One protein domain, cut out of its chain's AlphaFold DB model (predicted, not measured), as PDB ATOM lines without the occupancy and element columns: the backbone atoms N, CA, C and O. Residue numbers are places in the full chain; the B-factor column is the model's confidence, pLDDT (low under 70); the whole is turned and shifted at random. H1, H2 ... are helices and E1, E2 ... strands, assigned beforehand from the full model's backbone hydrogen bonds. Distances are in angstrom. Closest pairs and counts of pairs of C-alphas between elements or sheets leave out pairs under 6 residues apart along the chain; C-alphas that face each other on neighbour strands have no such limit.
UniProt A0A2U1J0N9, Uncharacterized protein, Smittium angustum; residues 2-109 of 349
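This is residues 2 to 109 of the 349 residues of an uncharacterized protein of Smittium angustum (UniProt A0A2U1J0N9). With little regular structure, the domain is mostly loops round a small core of two side-by-side strands, E1 and E2, with helix H2 packed on E2 and short H1 near H2. The printed part has 108 residues, 25 of them in the named elements, H1, E1, H2 and E2 in order; the class is mixed and the sheet, E1 E2, parallel. It is compact, radius of gyration of the C-alphas 14.1 A, spans 40 by 31 by 26 A.

H1, residues 2 to 7, is close but not clearly touching H2, residues 34 to 44; their closest C-alphas, Met 2 and Ile 36, are 7.0 A apart. E1, residues 24 to 27, is the parallel neighbour of E2, residues 69 to 72, at 16 degrees; N 25 and O 69 are 2.7 A apart, within hydrogen-bond range. E1, H2 and E2 form a strand-helix-strand unit, two parallel strands joined through a helix, with a right-handed crossover. The closest C-alphas of H2 and E2, Ile 41 and Ser 70, are 6.6 A apart. Every O i to N i+4 pair is within hydrogen-bond range in H1, and 6 of 7 in H2.

H1 begins at C-alpha 2 (112.425, 149.510, 126.907) and spans 8.8 A, E1 10.1 A, H2 15.5 A; E2, 10.0 A, ends at C-alpha 72 (122.890, 149.537, 136.137).

The farthest C-alphas, Gly 49 and Glu 78, are 42.6 A apart. The printed part has no cut; the links H1 to E1 and H2 to E2 are long. Residues 2 to 5 and 42 to 68 have pLDDT under 70.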
ATOM      1  N   MET A   2     113.174 148.992 128.071       60.53
ATOM      2  CA  MET A   2     112.425 149.510 126.907       60.53
ATOM      3  C   MET A   2     111.043 148.865 126.724       60.53
ATOM      4  O   MET A   2     110.062 149.572 126.524       60.53
ATOM      5  N   VAL A   3     110.952 147.539 126.880       64.62
ATOM      6  CA  VAL A   3     109.676 146.806 126.822       64.62
ATOM      7  C   VAL A   3     108.701 147.289 127.899       64.62
ATOM      8  O   VAL A   3     107.562 147.597 127.582       64.62
ATOM      9  N   LEU A   4     109.150 147.445 129.149       67.94
ATOM     10  CA  LEU A   4     108.298 147.938 130.241       67.94
ATOM     11  C   LEU A   4     107.765 149.345 129.952       67.94
ATOM     12  O   LEU A   4     106.584 149.603 130.150       67.94
ATOM     13  N   ARG A   5     108.607 150.234 129.415       68.12
ATOM     14  CA  ARG A   5     108.184 151.579 129.000       68.12
ATOM     15  C   ARG A   5     107.196 151.555 127.835       68.12
ATOM     16  O   ARG A   5     106.358 152.446 127.744       68.12
ATOM     17  N   ARG A   6     107.299 150.574 126.937       70.19
ATOM     18  CA  ARG A   6     106.361 150.398 125.824       70.19
ATOM     19  C   ARG A   6     105.000 149.906 126.313       70.19
ATOM     20  O   ARG A   6     103.989 150.494 125.951       70.19
ATOM     21  N   GLU A   7     104.994 148.858 127.130       74.94
ATOM     22  CA  GLU A   7     103.774 148.176 127.582       74.94
ATOM     23  C   GLU A   7     103.048 148.925 128.711       74.94
ATOM     24  O   GLU A   7     101.826 148.867 128.807       74.94
ATOM     25  N   ASP A   8     103.782 149.651 129.561       77.25
ATOM     26  CA  ASP A   8     103.234 150.357 130.724       77.25
ATOM     27  C   ASP A   8     103.794 151.782 130.842       77.25
ATOM     28  O   ASP A   8     104.254 152.211 131.899       77.25
ATOM     29  N   LYS A   9     103.770 152.543 129.739       73.38
ATOM     30  CA  LYS A   9     104.338 153.906 129.644       73.38
ATOM     31  C   LYS A   9     103.922 154.834 130.791       73.38
ATOM     32  O   LYS A   9     104.727 155.646 131.250       73.38
ATOM     33  N   ASN A  10     102.668 154.707 131.222       74.94
ATOM     34  CA  ASN A  10     102.051 155.525 132.262       74.94
ATOM     35  C   ASN A  10     102.060 154.852 133.644       74.94
ATOM     36  O   ASN A  10     101.456 155.404 134.565       74.94
ATOM     37  N   HIS A  11     102.703 153.691 133.798       73.00
ATOM     38  CA  HIS A  11     102.774 152.909 135.038       73.00
ATOM     39  C   HIS A  11     101.403 152.480 135.601       73.00
ATOM     40  O   HIS A  11     101.227 152.327 136.812       73.00
ATOM     41  N   GLU A  12     100.399 152.308 134.743       82.12
ATOM     42  CA  GLU A  12      99.052 151.877 135.115       82.12
ATOM     43  C   GLU A  12      99.038 150.477 135.727       82.12
ATOM     44  O   GLU A  12      98.286 150.238 136.675       82.12
ATOM     45  N   TYR A  13      99.877 149.561 135.238       82.81
ATOM     46  CA  TYR A  13     100.003 148.229 135.824       82.81
ATOM     47  C   TYR A  13     100.859 148.253 137.086       82.81
ATOM     48  O   TYR A  13     100.440 147.693 138.103       82.81
ATOM     49  N   ARG A  14     102.004 148.949 137.073       79.25
ATOM     50  CA  ARG A  14     102.853 149.101 138.268       79.25
ATOM     51  C   ARG A  14     102.071 149.664 139.459       79.25
ATOM     52  O   ARG A  14     102.201 149.134 140.564       79.25
ATOM     53  N   ARG A  15     101.226 150.684 139.262       78.25
ATOM     54  CA  ARG A  15     100.454 151.330 140.345       78.25
ATOM     55  C   ARG A  15      99.464 150.409 141.068       78.25
ATOM     56  O   ARG A  15      99.037 150.740 142.173       78.25
ATOM     57  N   LYS A  16      99.100 149.261 140.485       85.25
ATOM     58  CA  LYS A  16      98.155 148.305 141.095       85.25
ATOM     59  C   LYS A  16      98.751 147.562 142.293       85.25
ATOM     60  O   LYS A  16      97.999 147.084 143.142       85.25
ATOM     61  N   TYR A  17     100.078 147.491 142.382       83.06
ATOM     62  CA  TYR A  17     100.790 146.687 143.371       83.06
ATOM     63  C   TYR A  17     101.523 147.553 144.396       83.06
ATOM     64  O   TYR A  17     101.990 148.652 144.092       83.06
ATOM     65  N   ASP A  18     101.640 147.046 145.621       80.19
ATOM     66  CA  ASP A  18     102.569 147.599 146.601       80.19
ATOM     67  C   ASP A  18     103.957 146.983 146.378       80.19
ATOM     68  O   ASP A  18     104.107 145.763 146.383       80.19
ATOM     69  N   CYS A  19     104.967 147.824 146.153       77.88
ATOM     70  CA  CYS A  19     106.364 147.405 146.011       77.88
ATOM     71  C   CYS A  19     107.238 147.958 147.141       77.88
ATOM     72  O   CYS A  19     108.454 148.025 146.992       77.88
ATOM     73  N   SER A  20     106.641 148.349 148.270       77.19
ATOM     74  CA  SER A  20     107.346 148.876 149.443       77.19
ATOM     75  C   SER A  20     108.420 147.928 150.000       77.19
ATOM     76  O   SER A  20     109.386 148.390 150.605       77.19
ATOM     77  N   SER A  21     108.290 146.618 149.758       82.06
ATOM     78  CA  SER A  21     109.279 145.600 150.126       82.06
ATOM     79  C   SER A  21     110.498 145.537 149.196       82.06
ATOM     80  O   SER A  21     111.501 144.914 149.551       82.06
ATOM     81  N   VAL A  22     110.440 146.155 148.011       82.19
ATOM     82  CA  VAL A  22     111.521 146.109 147.022       82.19
ATOM     83  C   VAL A  22     112.606 147.118 147.389       82.19
ATOM     84  O   VAL A  22     112.394 148.330 147.391       82.19
ATOM     85  N   LYS A  23     113.802 146.604 147.681       77.69
ATOM     86  CA  LYS A  23     114.955 147.416 148.107       77.69
ATOM     87  C   LYS A  23     115.837 147.881 146.949       77.69
ATOM     88  O   LYS A  23     116.481 148.918 147.058       77.69
ATOM     89  N   GLY A  24     115.848 147.143 145.838       80.69
ATOM     90  CA  GLY A  24     116.672 147.469 144.681       80.69
ATOM     91  C   GLY A  24     116.192 146.816 143.389       80.69
ATOM     92  O   GLY A  24     115.630 145.720 143.399       80.69
ATOM     93  N   TYR A  25     116.444 147.509 142.287       85.44
ATOM     94  CA  TYR A  25     116.260 147.105 140.905       85.44
ATOM     95  C   TYR A  25     117.632 147.118 140.236       85.44
ATOM     96  O   TYR A  25     118.356 148.110 140.317       85.44
ATOM     97  N   PHE A  26     117.979 146.022 139.573       87.75
ATOM     98  CA  PHE A  26     119.265 145.863 138.909       87.75
ATOM     99  C   PHE A  26     119.041 145.637 137.421       87.75
ATOM    100  O   PHE A  26     118.187 144.831 137.040       87.75
ATOM    101  N   PHE A  27     119.810 146.327 136.585       84.88
ATOM    102  CA  PHE A  27     119.775 146.151 135.132       84.88
ATOM    103  C   PHE A  27     121.133 145.714 134.626       84.88
ATOM    104  O   PHE A  27     122.142 146.174 135.140       84.88
ATOM    105  N   ALA A  28     121.126 144.816 133.646       85.06
ATOM    106  CA  ALA A  28     122.312 144.357 132.947       85.06
ATOM    107  C   ALA A  28     121.935 143.808 131.569       85.06
ATOM    108  O   ALA A  28     120.756 143.634 131.244       85.06
ATOM    109  N   GLY A  29     122.962 143.483 130.786       76.12
ATOM    110  CA  GLY A  29     122.860 142.806 129.493       76.12
ATOM    111  C   GLY A  29     122.826 143.753 128.296       76.12
ATOM    112  O   GLY A  29     123.303 143.382 127.224       76.12
ATOM    113  N   GLU A  30     122.327 144.975 128.478       72.88
ATOM    114  CA  GLU A  30     122.321 146.047 127.481       72.88
ATOM    115  C   GLU A  30     122.476 147.403 128.175       72.88
ATOM    116  O   GLU A  30     122.122 147.544 129.347       72.88
ATOM    117  N   ARG A  31     122.968 148.409 127.441       76.62
ATOM    118  CA  ARG A  31     123.149 149.771 127.956       76.62
ATOM    119  C   ARG A  31     121.827 150.323 128.502       76.62
ATOM    120  O   ARG A  31     120.842 150.436 127.767       76.62
ATOM    121  N   CYS A  32     121.810 150.729 129.770       75.38
ATOM    122  CA  CYS A  32     120.647 151.386 130.348       75.38
ATOM    123  C   CYS A  32     120.599 152.858 129.913       75.38
ATOM    124  O   CYS A  32     121.299 153.717 130.449       75.38
ATOM    125  N   VAL A  33     119.761 153.159 128.916       77.00
ATOM    126  CA  VAL A  33     119.586 154.528 128.406       77.00
ATOM    127  C   VAL A  33     119.163 155.467 129.552       77.00
ATOM    128  O   VAL A  33     118.149 155.181 130.201       77.00
ATOM    129  N   PRO A  34     119.864 156.601 129.776       76.62
ATOM    130  CA  PRO A  34     119.596 157.532 130.877       76.62
ATOM    131  C   PRO A  34     118.121 157.892 131.048       76.62
ATOM    132  O   PRO A  34     117.580 157.776 132.140       76.62
ATOM    133  N   GLU A  35     117.437 158.234 129.957       71.88
ATOM    134  CA  GLU A  35     116.022 158.628 129.978       71.88
ATOM    135  C   GLU A  35     115.080 157.502 130.407       71.88
ATOM    136  O   GLU A  35     114.040 157.735 131.019       71.88
ATOM    137  N   ILE A  36     115.433 156.258 130.091       72.88
ATOM    138  CA  ILE A  36     114.659 155.089 130.507       72.88
ATOM    139  C   ILE A  36     114.897 154.820 131.990       72.88
ATOM    140  O   ILE A  36     113.955 154.513 132.718       72.88
ATOM    141  N   HIS A  37     116.140 154.978 132.441       76.88
ATOM    142  CA  HIS A  37     116.494 154.839 133.843       76.88
ATOM    143  C   HIS A  37     115.815 155.921 134.705       76.88
ATOM    144  O   HIS A  37     115.154 155.587 135.688       76.88
ATOM    145  N   LYS A  38     115.874 157.193 134.286       76.19
ATOM    146  CA  LYS A  38     115.158 158.327 134.895       76.19
ATOM    147  C   LYS A  38     113.648 158.055 134.968       76.19
ATOM    148  O   LYS A  38     113.059 158.137 136.044       76.19
ATOM    149  N   TRP A  39     113.032 157.636 133.853       76.19
ATOM    150  CA  TRP A  39     111.606 157.271 133.796       76.19
ATOM    151  C   TRP A  39     111.224 156.202 134.831       76.19
ATOM    152  O   TRP A  39     110.201 156.342 135.505       76.19
ATOM    153  N   TRP A  40     112.060 155.173 134.989       77.12
ATOM    154  CA  TRP A  40     111.832 154.092 135.946       77.12
ATOM    155  C   TRP A  40     111.941 154.562 137.397       77.12
ATOM    156  O   TRP A  40     111.034 154.304 138.188       77.12
ATOM    157  N   ILE A  41     113.005 155.297 137.750       73.44
ATOM    158  CA  ILE A  41     113.205 155.796 139.122       73.44
ATOM    159  C   ILE A  41     112.060 156.714 139.558       73.44
ATOM    160  O   ILE A  41     111.590 156.592 140.691       73.44
ATOM    161  N   ASN A  42     111.572 157.591 138.669       68.38
ATOM    162  CA  ASN A  42     110.456 158.501 138.971       68.38
ATOM    163  C   ASN A  42     109.211 157.775 139.509       68.38
ATOM    164  O   ASN A  42     108.443 158.353 140.274       68.38
ATOM    165  N   HIS A  43     109.012 156.511 139.136       66.19
ATOM    166  CA  HIS A  43     107.752 155.805 139.356       66.19
ATOM    167  C   HIS A  43     107.883 154.539 140.209       66.19
ATOM    168  O   HIS A  43     106.871 153.949 140.594       66.19
ATOM    169  N   THR A  44     109.103 154.126 140.563       67.38
ATOM    170  CA  THR A  44     109.339 153.053 141.542       67.38
ATOM    171  C   THR A  44     109.445 153.555 142.979       67.38
ATOM    172  O   THR A  44     109.196 152.769 143.892       67.38
ATOM    173  N   LYS A  45     109.715 154.851 143.188       62.09
ATOM    174  CA  LYS A  45     109.702 155.496 144.516       62.09
ATOM    175  C   LYS A  45     108.301 155.834 145.052       62.09
ATOM    176  O   LYS A  45     108.167 156.132 146.235       62.09
ATOM    177  N   ALA A  46     107.268 155.775 144.208       58.88
ATOM    178  CA  ALA A  46     105.881 156.068 144.576       58.88
ATOM    179  C   ALA A  46     105.233 154.932 145.389       58.88
ATOM    180  O   ALA A  46     105.330 153.753 145.018       58.88
ATOM    181  N   ASN A  47     104.518 155.279 146.466       57.62
ATOM    182  CA  ASN A  47     103.663 154.322 147.173       57.62
ATOM    183  C   ASN A  47     102.401 153.999 146.346       57.62
ATOM    184  O   ASN A  47     102.081 154.654 145.350       57.62
ATOM    185  N   LYS A  48     101.652 152.966 146.756       52.94
ATOM    186  CA  LYS A  48     100.403 152.558 146.093       52.94
ATOM    187  C   LYS A  48      99.436 153.747 145.964       52.94
ATOM    188  O   LYS A  48      99.006 154.306 146.966       52.94
ATOM    189  N   GLY A  49      99.060 154.081 144.729       50.56
ATOM    190  CA  GLY A  49      98.108 155.156 144.425       50.56
ATOM    191  C   GLY A  49      98.699 156.570 144.370       50.56
ATOM    192  O   GLY A  49      97.970 157.496 144.023       50.56
ATOM    193  N   GLU A  50      99.994 156.756 144.648       51.00
ATOM    194  CA  GLU A  50     100.648 158.060 144.512       51.00
ATOM    195  C   GLU A  50     100.968 158.373 143.044       51.00
ATOM    196  O   GLU A  50     101.509 157.550 142.300       51.00
ATOM    197  N   ILE A  51     100.648 159.600 142.631       52.31
ATOM    198  CA  ILE A  51     101.074 160.174 141.355       52.31
ATOM    199  C   ILE A  51     102.218 161.136 141.671       52.31
ATOM    200  O   ILE A  51     101.988 162.274 142.079       52.31
ATOM    201  N   ILE A  52     103.455 160.671 141.512       53.91
ATOM    202  CA  ILE A  52     104.627 161.546 141.579       53.91
ATOM    203  C   ILE A  52     104.699 162.308 140.251       53.91
ATOM    204  O   ILE A  52     104.694 161.700 139.184       53.91
ATOM    205  N   LYS A  53     104.717 163.647 140.306       51.50
ATOM    206  CA  LYS A  53     105.045 164.466 139.129       51.50
ATOM    207  C   LYS A  53     106.482 164.152 138.722       51.50
ATOM    208  O   LYS A  53     107.329 164.106 139.611       51.50
ATOM    209  N   ASP A  54     106.737 163.975 137.425       53.50
ATOM    210  CA  ASP A  54     108.082 163.708 136.904       53.50
ATOM    211  C   ASP A  54     109.103 164.643 137.561       53.50
ATOM    212  O   ASP A  54     109.020 165.867 137.421       53.50
ATOM    213  N   GLN A  55     110.037 164.072 138.325       53.03
ATOM    214  CA  GLN A  55     111.121 164.857 138.892       53.03
ATOM    215  C   GLN A  55     112.082 165.210 137.759       53.03
ATOM    216  O   GLN A  55     112.422 164.367 136.923       53.03
ATOM    217  N   SER A  56     112.535 166.463 137.732       51.22
ATOM    218  CA  SER A  56     113.701 166.839 136.943       51.22
ATOM    219  C   SER A  56     114.928 166.222 137.611       51.22
ATOM    220  O   SER A  56     115.353 166.679 138.675       51.22
ATOM    221  N   PHE A  57     115.475 165.164 137.025       51.75
ATOM    222  CA  PHE A  57     116.740 164.609 137.485       51.75
ATOM    223  C   PHE A  57     117.905 165.393 136.885       51.75
ATOM    224  O   PHE A  57     117.970 165.562 135.666       51.75
ATOM    225  N   ASN A  58     118.857 165.788 137.730       54.62
ATOM    226  CA  ASN A  58     120.224 166.022 137.268       54.62
ATOM    227  C   ASN A  58     120.837 164.670 136.850       54.62
ATOM    228  O   ASN A  58     120.317 163.608 137.204       54.62
ATOM    229  N   ASP A  59     121.945 164.670 136.110       56.69
ATOM    230  CA  ASP A  59     122.565 163.422 135.623       56.69
ATOM    231  C   ASP A  59     123.107 162.510 136.743       56.69
ATOM    232  O   ASP A  59     123.410 161.337 136.508       56.69
ATOM    233  N   VAL A  60     123.119 163.017 137.980       56.06
ATOM    234  CA  VAL A  60     123.444 162.302 139.216       56.06
ATOM    235  C   VAL A  60     122.234 162.304 140.153       56.06
ATOM    236  O   VAL A  60     121.610 163.341 140.382       56.06
ATOM    237  N   THR A  61     121.911 161.148 140.730       61.19
ATOM    238  CA  THR A  61     120.905 161.008 141.792       61.19
ATOM    239  C   THR A  61     121.528 160.373 143.027       61.19
ATOM    240  O   THR A  61     121.938 159.212 143.014       61.19
ATOM    241  N   GLU A  62     121.560 161.134 144.120       58.59
ATOM    242  CA  GLU A  62     121.967 160.635 145.434       58.59
ATOM    243  C   GLU A  62     120.998 159.566 145.959       58.59
ATOM    244  O   GLU A  62     119.772 159.637 145.791       58.59
ATOM    245  N   VAL A  63     121.558 158.593 146.671       56.56
ATOM    246  CA  VAL A  63     120.822 157.550 147.382       56.56
ATOM    247  C   VAL A  63     120.353 158.127 148.728       56.56
ATOM    248  O   VAL A  63     121.074 158.118 149.718       56.56
ATOM    249  N   LYS A  64     119.149 158.721 148.749       53.75
ATOM    250  CA  LYS A  64     118.619 159.474 149.912       53.75
ATOM    251  C   LYS A  64     117.747 158.667 150.878       53.75
ATOM    252  O   LYS A  64     117.508 159.108 151.998       53.75
ATOM    253  N   ASP A  65     117.236 157.522 150.449       56.50
ATOM    254  CA  ASP A  65     116.384 156.624 151.229       56.50
ATOM    255  C   ASP A  65     116.841 155.171 151.049       56.50
ATOM    256  O   ASP A  65     117.807 154.919 150.350       56.50
ATOM    257  N   SER A  66     116.211 154.211 151.726       52.00
ATOM    258  CA  SER A  66     116.564 152.780 151.661       52.00
ATOM    259  C   SER A  66     115.680 151.976 150.693       52.00
ATOM    260  O   SER A  66     115.599 150.747 150.791       52.00
ATOM    261  N   ARG A  67     114.947 152.662 149.802       56.81
ATOM    262  CA  ARG A  67     113.913 152.071 148.938       56.81
ATOM    263  C   ARG A  67     114.157 152.401 147.469       56.81
ATOM    264  O   ARG A  67     114.484 153.527 147.115       56.81
ATOM    265  N   GLY A  68     113.908 151.420 146.601       53.19
ATOM    266  CA  GLY A  68     113.820 151.650 145.159       53.19
ATOM    267  C   GLY A  68     115.122 152.097 144.487       53.19
ATOM    268  O   GLY A  68     115.066 152.851 143.514       53.19
ATOM    269  N   HIS A  69     116.285 151.644 144.970       71.00
ATOM    270  CA  HIS A  69     117.550 151.876 144.267       71.00
ATOM    271  C   HIS A  69     117.521 151.207 142.911       71.00
ATOM    272  O   HIS A  69     117.012 150.105 142.764       71.00
ATOM    273  N   SER A  70     118.049 151.889 141.915       73.75
ATOM    274  CA  SER A  70     117.997 151.445 140.541       73.75
ATOM    275  C   SER A  70     119.414 151.564 140.017       73.75
ATOM    276  O   SER A  70     119.961 152.662 139.958       73.75
ATOM    277  N   VAL A  71     120.047 150.421 139.783       82.56
ATOM    278  CA  VAL A  71     121.486 150.330 139.540       82.56
ATOM    279  C   VAL A  71     121.702 149.562 138.250       82.56
ATOM    280  O   VAL A  71     121.311 148.399 138.124       82.56
ATOM    281  N   ASP A  72     122.319 150.229 137.283       87.75
ATOM    282  CA  ASP A  72     122.890 149.537 136.137       87.75
ATOM    283  C   ASP A  72     124.213 148.892 136.567       87.75
ATOM    284  O   ASP A  72     124.966 149.460 137.362       87.75
ATOM    285  N   HIS A  73     124.465 147.685 136.082       93.06
ATOM    286  CA  HIS A  73     125.698 146.954 136.327       93.06
ATOM    287  C   HIS A  73     126.103 146.224 135.052       93.06
ATOM    288  O   HIS A  73     125.261 145.700 134.318       93.06
ATOM    289  N   TRP A  74     127.402 146.170 134.782       95.12
ATOM    290  CA  TRP A  74     127.920 145.577 133.554       95.12
ATOM    291  C   TRP A  74     128.761 144.341 133.847       95.12
ATOM    292  O   TRP A  74     129.531 144.293 134.808       95.12
ATOM    293  N   TRP A  75     128.553 143.318 133.022       94.38
ATOM    294  CA  TRP A  75     129.249 142.039 133.049       94.38
ATOM    295  C   TRP A  75     129.016 141.265 131.758       94.38
ATOM    296  O   TRP A  75     128.233 141.670 130.898       94.38
ATOM    297  N   GLN A  76     129.693 140.127 131.648       90.81
ATOM    298  CA  GLN A  76     129.618 139.233 130.504       90.81
ATOM    299  C   GLN A  76     129.641 137.771 130.955       90.81
ATOM    300  O   GLN A  76     129.915 137.466 132.113       90.81
ATOM    301  N   THR A  77     129.345 136.847 130.040       85.81
ATOM    302  CA  THR A  77     129.302 135.413 130.381       85.81
ATOM    303  C   THR A  77     130.647 134.945 130.938       85.81
ATOM    304  O   THR A  77     130.704 134.185 131.898       85.81
ATOM    305  N   GLU A  78     131.721 135.473 130.366       92.44
ATOM    306  CA  GLU A  78     133.111 135.217 130.693       92.44
ATOM    307  C   GLU A  78     133.506 135.709 132.089       92.44
ATOM    308  O   GLU A  78     134.392 135.119 132.697       92.44
ATOM    309  N   SER A  79     132.859 136.750 132.623       94.50
ATOM    310  CA  SER A  79     133.164 137.244 133.970       94.50
ATOM    311  C   SER A  79     132.432 136.478 135.067       94.50
ATOM    312  O   SER A  79     132.851 136.529 136.218       94.50
ATOM    313  N   GLY A  80     131.324 135.800 134.741       93.06
ATOM    314  CA  GLY A  80     130.497 135.036 135.685       93.06
ATOM    315  C   GLY A  80     129.734 135.879 136.720       93.06
ATOM    316  O   GLY A  80     128.700 135.444 137.227       93.06
ATOM    317  N   SER A  81     130.202 137.093 137.009       93.62
ATOM    318  CA  SER A  81     129.623 138.048 137.953       93.62
ATOM    319  C   SER A  81     129.748 139.495 137.448       93.62
ATOM    320  O   SER A  81     130.522 139.748 136.516       93.62
ATOM    321  N   PRO A  82     129.025 140.454 138.069       95.44
ATOM    322  CA  PRO A  82     129.204 141.893 137.857       95.44
ATOM    323  C   PRO A  82     130.686 142.313 137.842       95.44
ATOM    324  O   PRO A  82     131.431 141.943 138.747       95.44
ATOM    325  N   ILE A  83     131.108 143.064 136.820       97.50
ATOM    326  CA  ILE A  83     132.445 143.682 136.724       97.50
ATOM    327  C   ILE A  83     132.388 145.082 137.337       97.50
ATOM    328  O   ILE A  83     133.246 145.464 138.131       97.50
ATOM    329  N   THR A  84     131.344 145.833 136.991       97.25
ATOM    330  CA  THR A  84     131.049 147.149 137.556       97.25
ATOM    331  C   THR A  84     129.647 147.157 138.142       97.25
ATOM    332  O   THR A  84     128.778 146.399 137.706       97.25
ATOM    333  N   GLY A  85     129.407 148.020 139.123       94.31
ATOM    334  CA  GLY A  85     128.080 148.240 139.684       94.31
ATOM    335  C   GLY A  85     128.120 149.151 140.902       94.31
ATOM    336  O   GLY A  85     129.150 149.733 141.230       94.31
ATOM    337  N   ILE A  86     126.985 149.266 141.589       91.44
ATOM    338  CA  ILE A  86     126.884 149.931 142.893       91.44
ATOM    339  C   ILE A  86     126.381 148.906 143.907       91.44
ATOM    340  O   ILE A  86     125.262 148.394 143.807       91.44
ATOM    341  N   CYS A  87     127.212 148.598 144.899       89.38
ATOM    342  CA  CYS A  87     126.893 147.618 145.930       89.38
ATOM    343  C   CYS A  87     125.990 148.227 147.011       89.38
ATOM    344  O   CYS A  87     126.457 148.622 148.069       89.38
ATOM    345  N   ILE A  88     124.676 148.243 146.787       85.88
ATOM    346  CA  ILE A  88     123.707 148.839 147.729       85.88
ATOM    347  C   ILE A  88     123.638 148.151 149.109       85.88
ATOM    348  O   ILE A  88     122.968 148.640 150.011       85.88
ATOM    349  N   GLY A  89     124.269 146.984 149.266       84.44
ATOM    350  CA  GLY A  89     124.282 146.209 150.509       84.44
ATOM    351  C   GLY A  89     125.503 146.437 151.402       84.44
ATOM    352  O   GLY A  89     125.580 145.807 152.454       84.44
ATOM    353  N   THR A  90     126.466 147.276 151.001       83.38
ATOM    354  CA  THR A  90     127.708 147.492 151.770       83.38
ATOM    355  C   THR A  90     127.516 148.371 152.997       83.38
ATOM    356  O   THR A  90     128.280 148.235 153.949       83.38
ATOM    357  N   SER A  91     126.490 149.225 153.012       82.12
ATOM    358  CA  SER A  91     126.145 150.051 154.168       82.12
ATOM    359  C   SER A  91     124.653 150.010 154.482       82.12
ATOM    360  O   SER A  91     123.806 149.786 153.618       82.12
ATOM    361  N   LYS A  92     124.336 150.225 155.763       80.12
ATOM    362  CA  LYS A  92     122.972 150.484 156.239       80.12
ATOM    363  C   LYS A  92     122.600 151.963 156.139       80.12
ATOM    364  O   LYS A  92     121.410 152.262 156.207       80.12
ATOM    365  N   ASP A  93     123.581 152.859 156.015       82.88
ATOM    366  CA  ASP A  93     123.361 154.280 155.760       82.88
ATOM    367  C   ASP A  93     123.363 154.524 154.242       82.88
ATOM    368  O   ASP A  93     124.406 154.387 153.602       82.88
ATOM    369  N   PRO A  94     122.218 154.899 153.641       73.75
ATOM    370  CA  PRO A  94     122.131 155.175 152.209       73.75
ATOM    371  C   PRO A  94     123.125 156.233 151.715       73.75
ATOM    372  O   PRO A  94     123.534 156.193 150.560       73.75
ATOM    373  N   ARG A  95     123.560 157.150 152.587       78.12
ATOM    374  CA  ARG A  95     124.498 158.230 152.240       78.12
ATOM    375  C   ARG A  95     125.930 157.744 152.029       78.12
ATOM    376  O   ARG A  95     126.729 158.465 151.445       78.12
ATOM    377  N   GLU A  96     126.250 156.542 152.501       82.69
ATOM    378  CA  GLU A  96     127.541 155.886 152.264       82.69
ATOM    379  C   GLU A  96     127.538 155.055 150.970       82.69
ATOM    380  O   GLU A  96     128.578 154.552 150.547       82.69
ATOM    381  N   ILE A  97     126.374 154.896 150.332       84.31
ATOM    382  CA  ILE A  97     126.246 154.221 149.043       84.31
ATOM    383  C   ILE A  97     126.580 155.227 147.940       84.31
ATOM    384  O   ILE A  97     126.057 156.341 147.911       84.31
ATOM    385  N   ALA A  98     127.434 154.809 147.006       85.00
ATOM    386  CA  ALA A  98     127.820 155.623 145.862       85.00
ATOM    387  C   ALA A  98     126.577 156.113 145.072       85.00
ATOM    388  O   ALA A  98     125.655 155.320 144.839       85.00
ATOM    389  N   PRO A  99     126.520 157.398 144.662       84.88
ATOM    390  CA  PRO A  99     125.404 157.935 143.888       84.88
ATOM    391  C   PRO A  99     125.155 157.194 142.570       84.88
ATOM    392  O   PRO A  99     126.069 156.721 141.905       84.88
ATOM    393  N   VAL A 100     123.903 157.150 142.121       84.31
ATOM    394  CA  VAL A 100     123.595 156.617 140.788       84.31
ATOM    395  C   VAL A 100     123.835 157.712 139.751       84.31
ATOM    396  O   VAL A 100     123.245 158.792 139.840       84.31
ATOM    397  N   ARG A 101     124.660 157.429 138.739       85.38
ATOM    398  CA  ARG A 101     124.868 158.296 137.566       85.38
ATOM    399  C   ARG A 101     124.167 157.685 136.367       85.38
ATOM    400  O   ARG A 101     124.384 156.522 136.025       85.38
ATOM    401  N   PHE A 102     123.273 158.442 135.746       80.88
ATOM    402  CA  PHE A 102     122.459 157.899 134.667       80.88
ATOM    403  C   PHE A 102     123.308 157.602 133.427       80.88
ATOM    404  O   PHE A 102     124.024 158.463 132.930       80.88
ATOM    405  N   GLY A 103     123.204 156.374 132.911       78.50
ATOM    406  CA  GLY A 103     124.007 155.892 131.784       78.50
ATOM    407  C   GLY A 103     125.366 155.307 132.171       78.50
ATOM    408  O   GLY A 103     126.029 154.746 131.301       78.50
ATOM    409  N   SER A 104     125.762 155.402 133.444       89.75
ATOM    410  CA  SER A 104     126.900 154.658 133.978       89.75
ATOM    411  C   SER A 104     126.471 153.260 134.421       89.75
ATOM    412  O   SER A 104     125.402 153.096 135.008       89.75
ATOM    413  N   ALA A 105     127.356 152.283 134.221       92.62
ATOM    414  CA  ALA A 105     127.244 150.928 134.752       92.62
ATOM    415  C   ALA A 105     127.847 150.783 136.170       92.62
ATOM    416  O   ALA A 105     128.212 149.681 136.585       92.62
ATOM    417  N   GLY A 106     127.996 151.893 136.898       93.81
ATOM    418  CA  GLY A 106     128.579 151.947 138.236       93.81
ATOM    419  C   GLY A 106     130.105 152.032 138.228       93.81
ATOM    420  O   GLY A 106     130.716 152.480 137.259       93.81
ATOM    421  N   ILE A 107     130.710 151.600 139.330       95.56
ATOM    422  CA  ILE A 107     132.159 151.626 139.563       95.56
ATOM    423  C   ILE A 107     132.734 150.202 139.500       95.56
ATOM    424  O   ILE A 107     131.986 149.250 139.754       95.56
ATOM    425  N   PRO A 108     134.026 150.011 139.163       97.06
ATOM    426  CA  PRO A 108     134.656 148.692 139.200       97.06
ATOM    427  C   PRO A 108     134.508 148.037 140.577       97.06
ATOM    428  O   PRO A 108     134.721 148.673 141.611       97.06
ATOM    429  N   LEU A 109     134.112 146.764 140.595       95.62
ATOM    430  CA  LEU A 109     133.950 146.011 141.834       95.62
ATOM    431  C   LEU A 109     135.295 145.531 142.387       95.62
ATOM    432  O   LEU A 109     136.322 145.535 141.711       95.62
TER     433      LEU A 109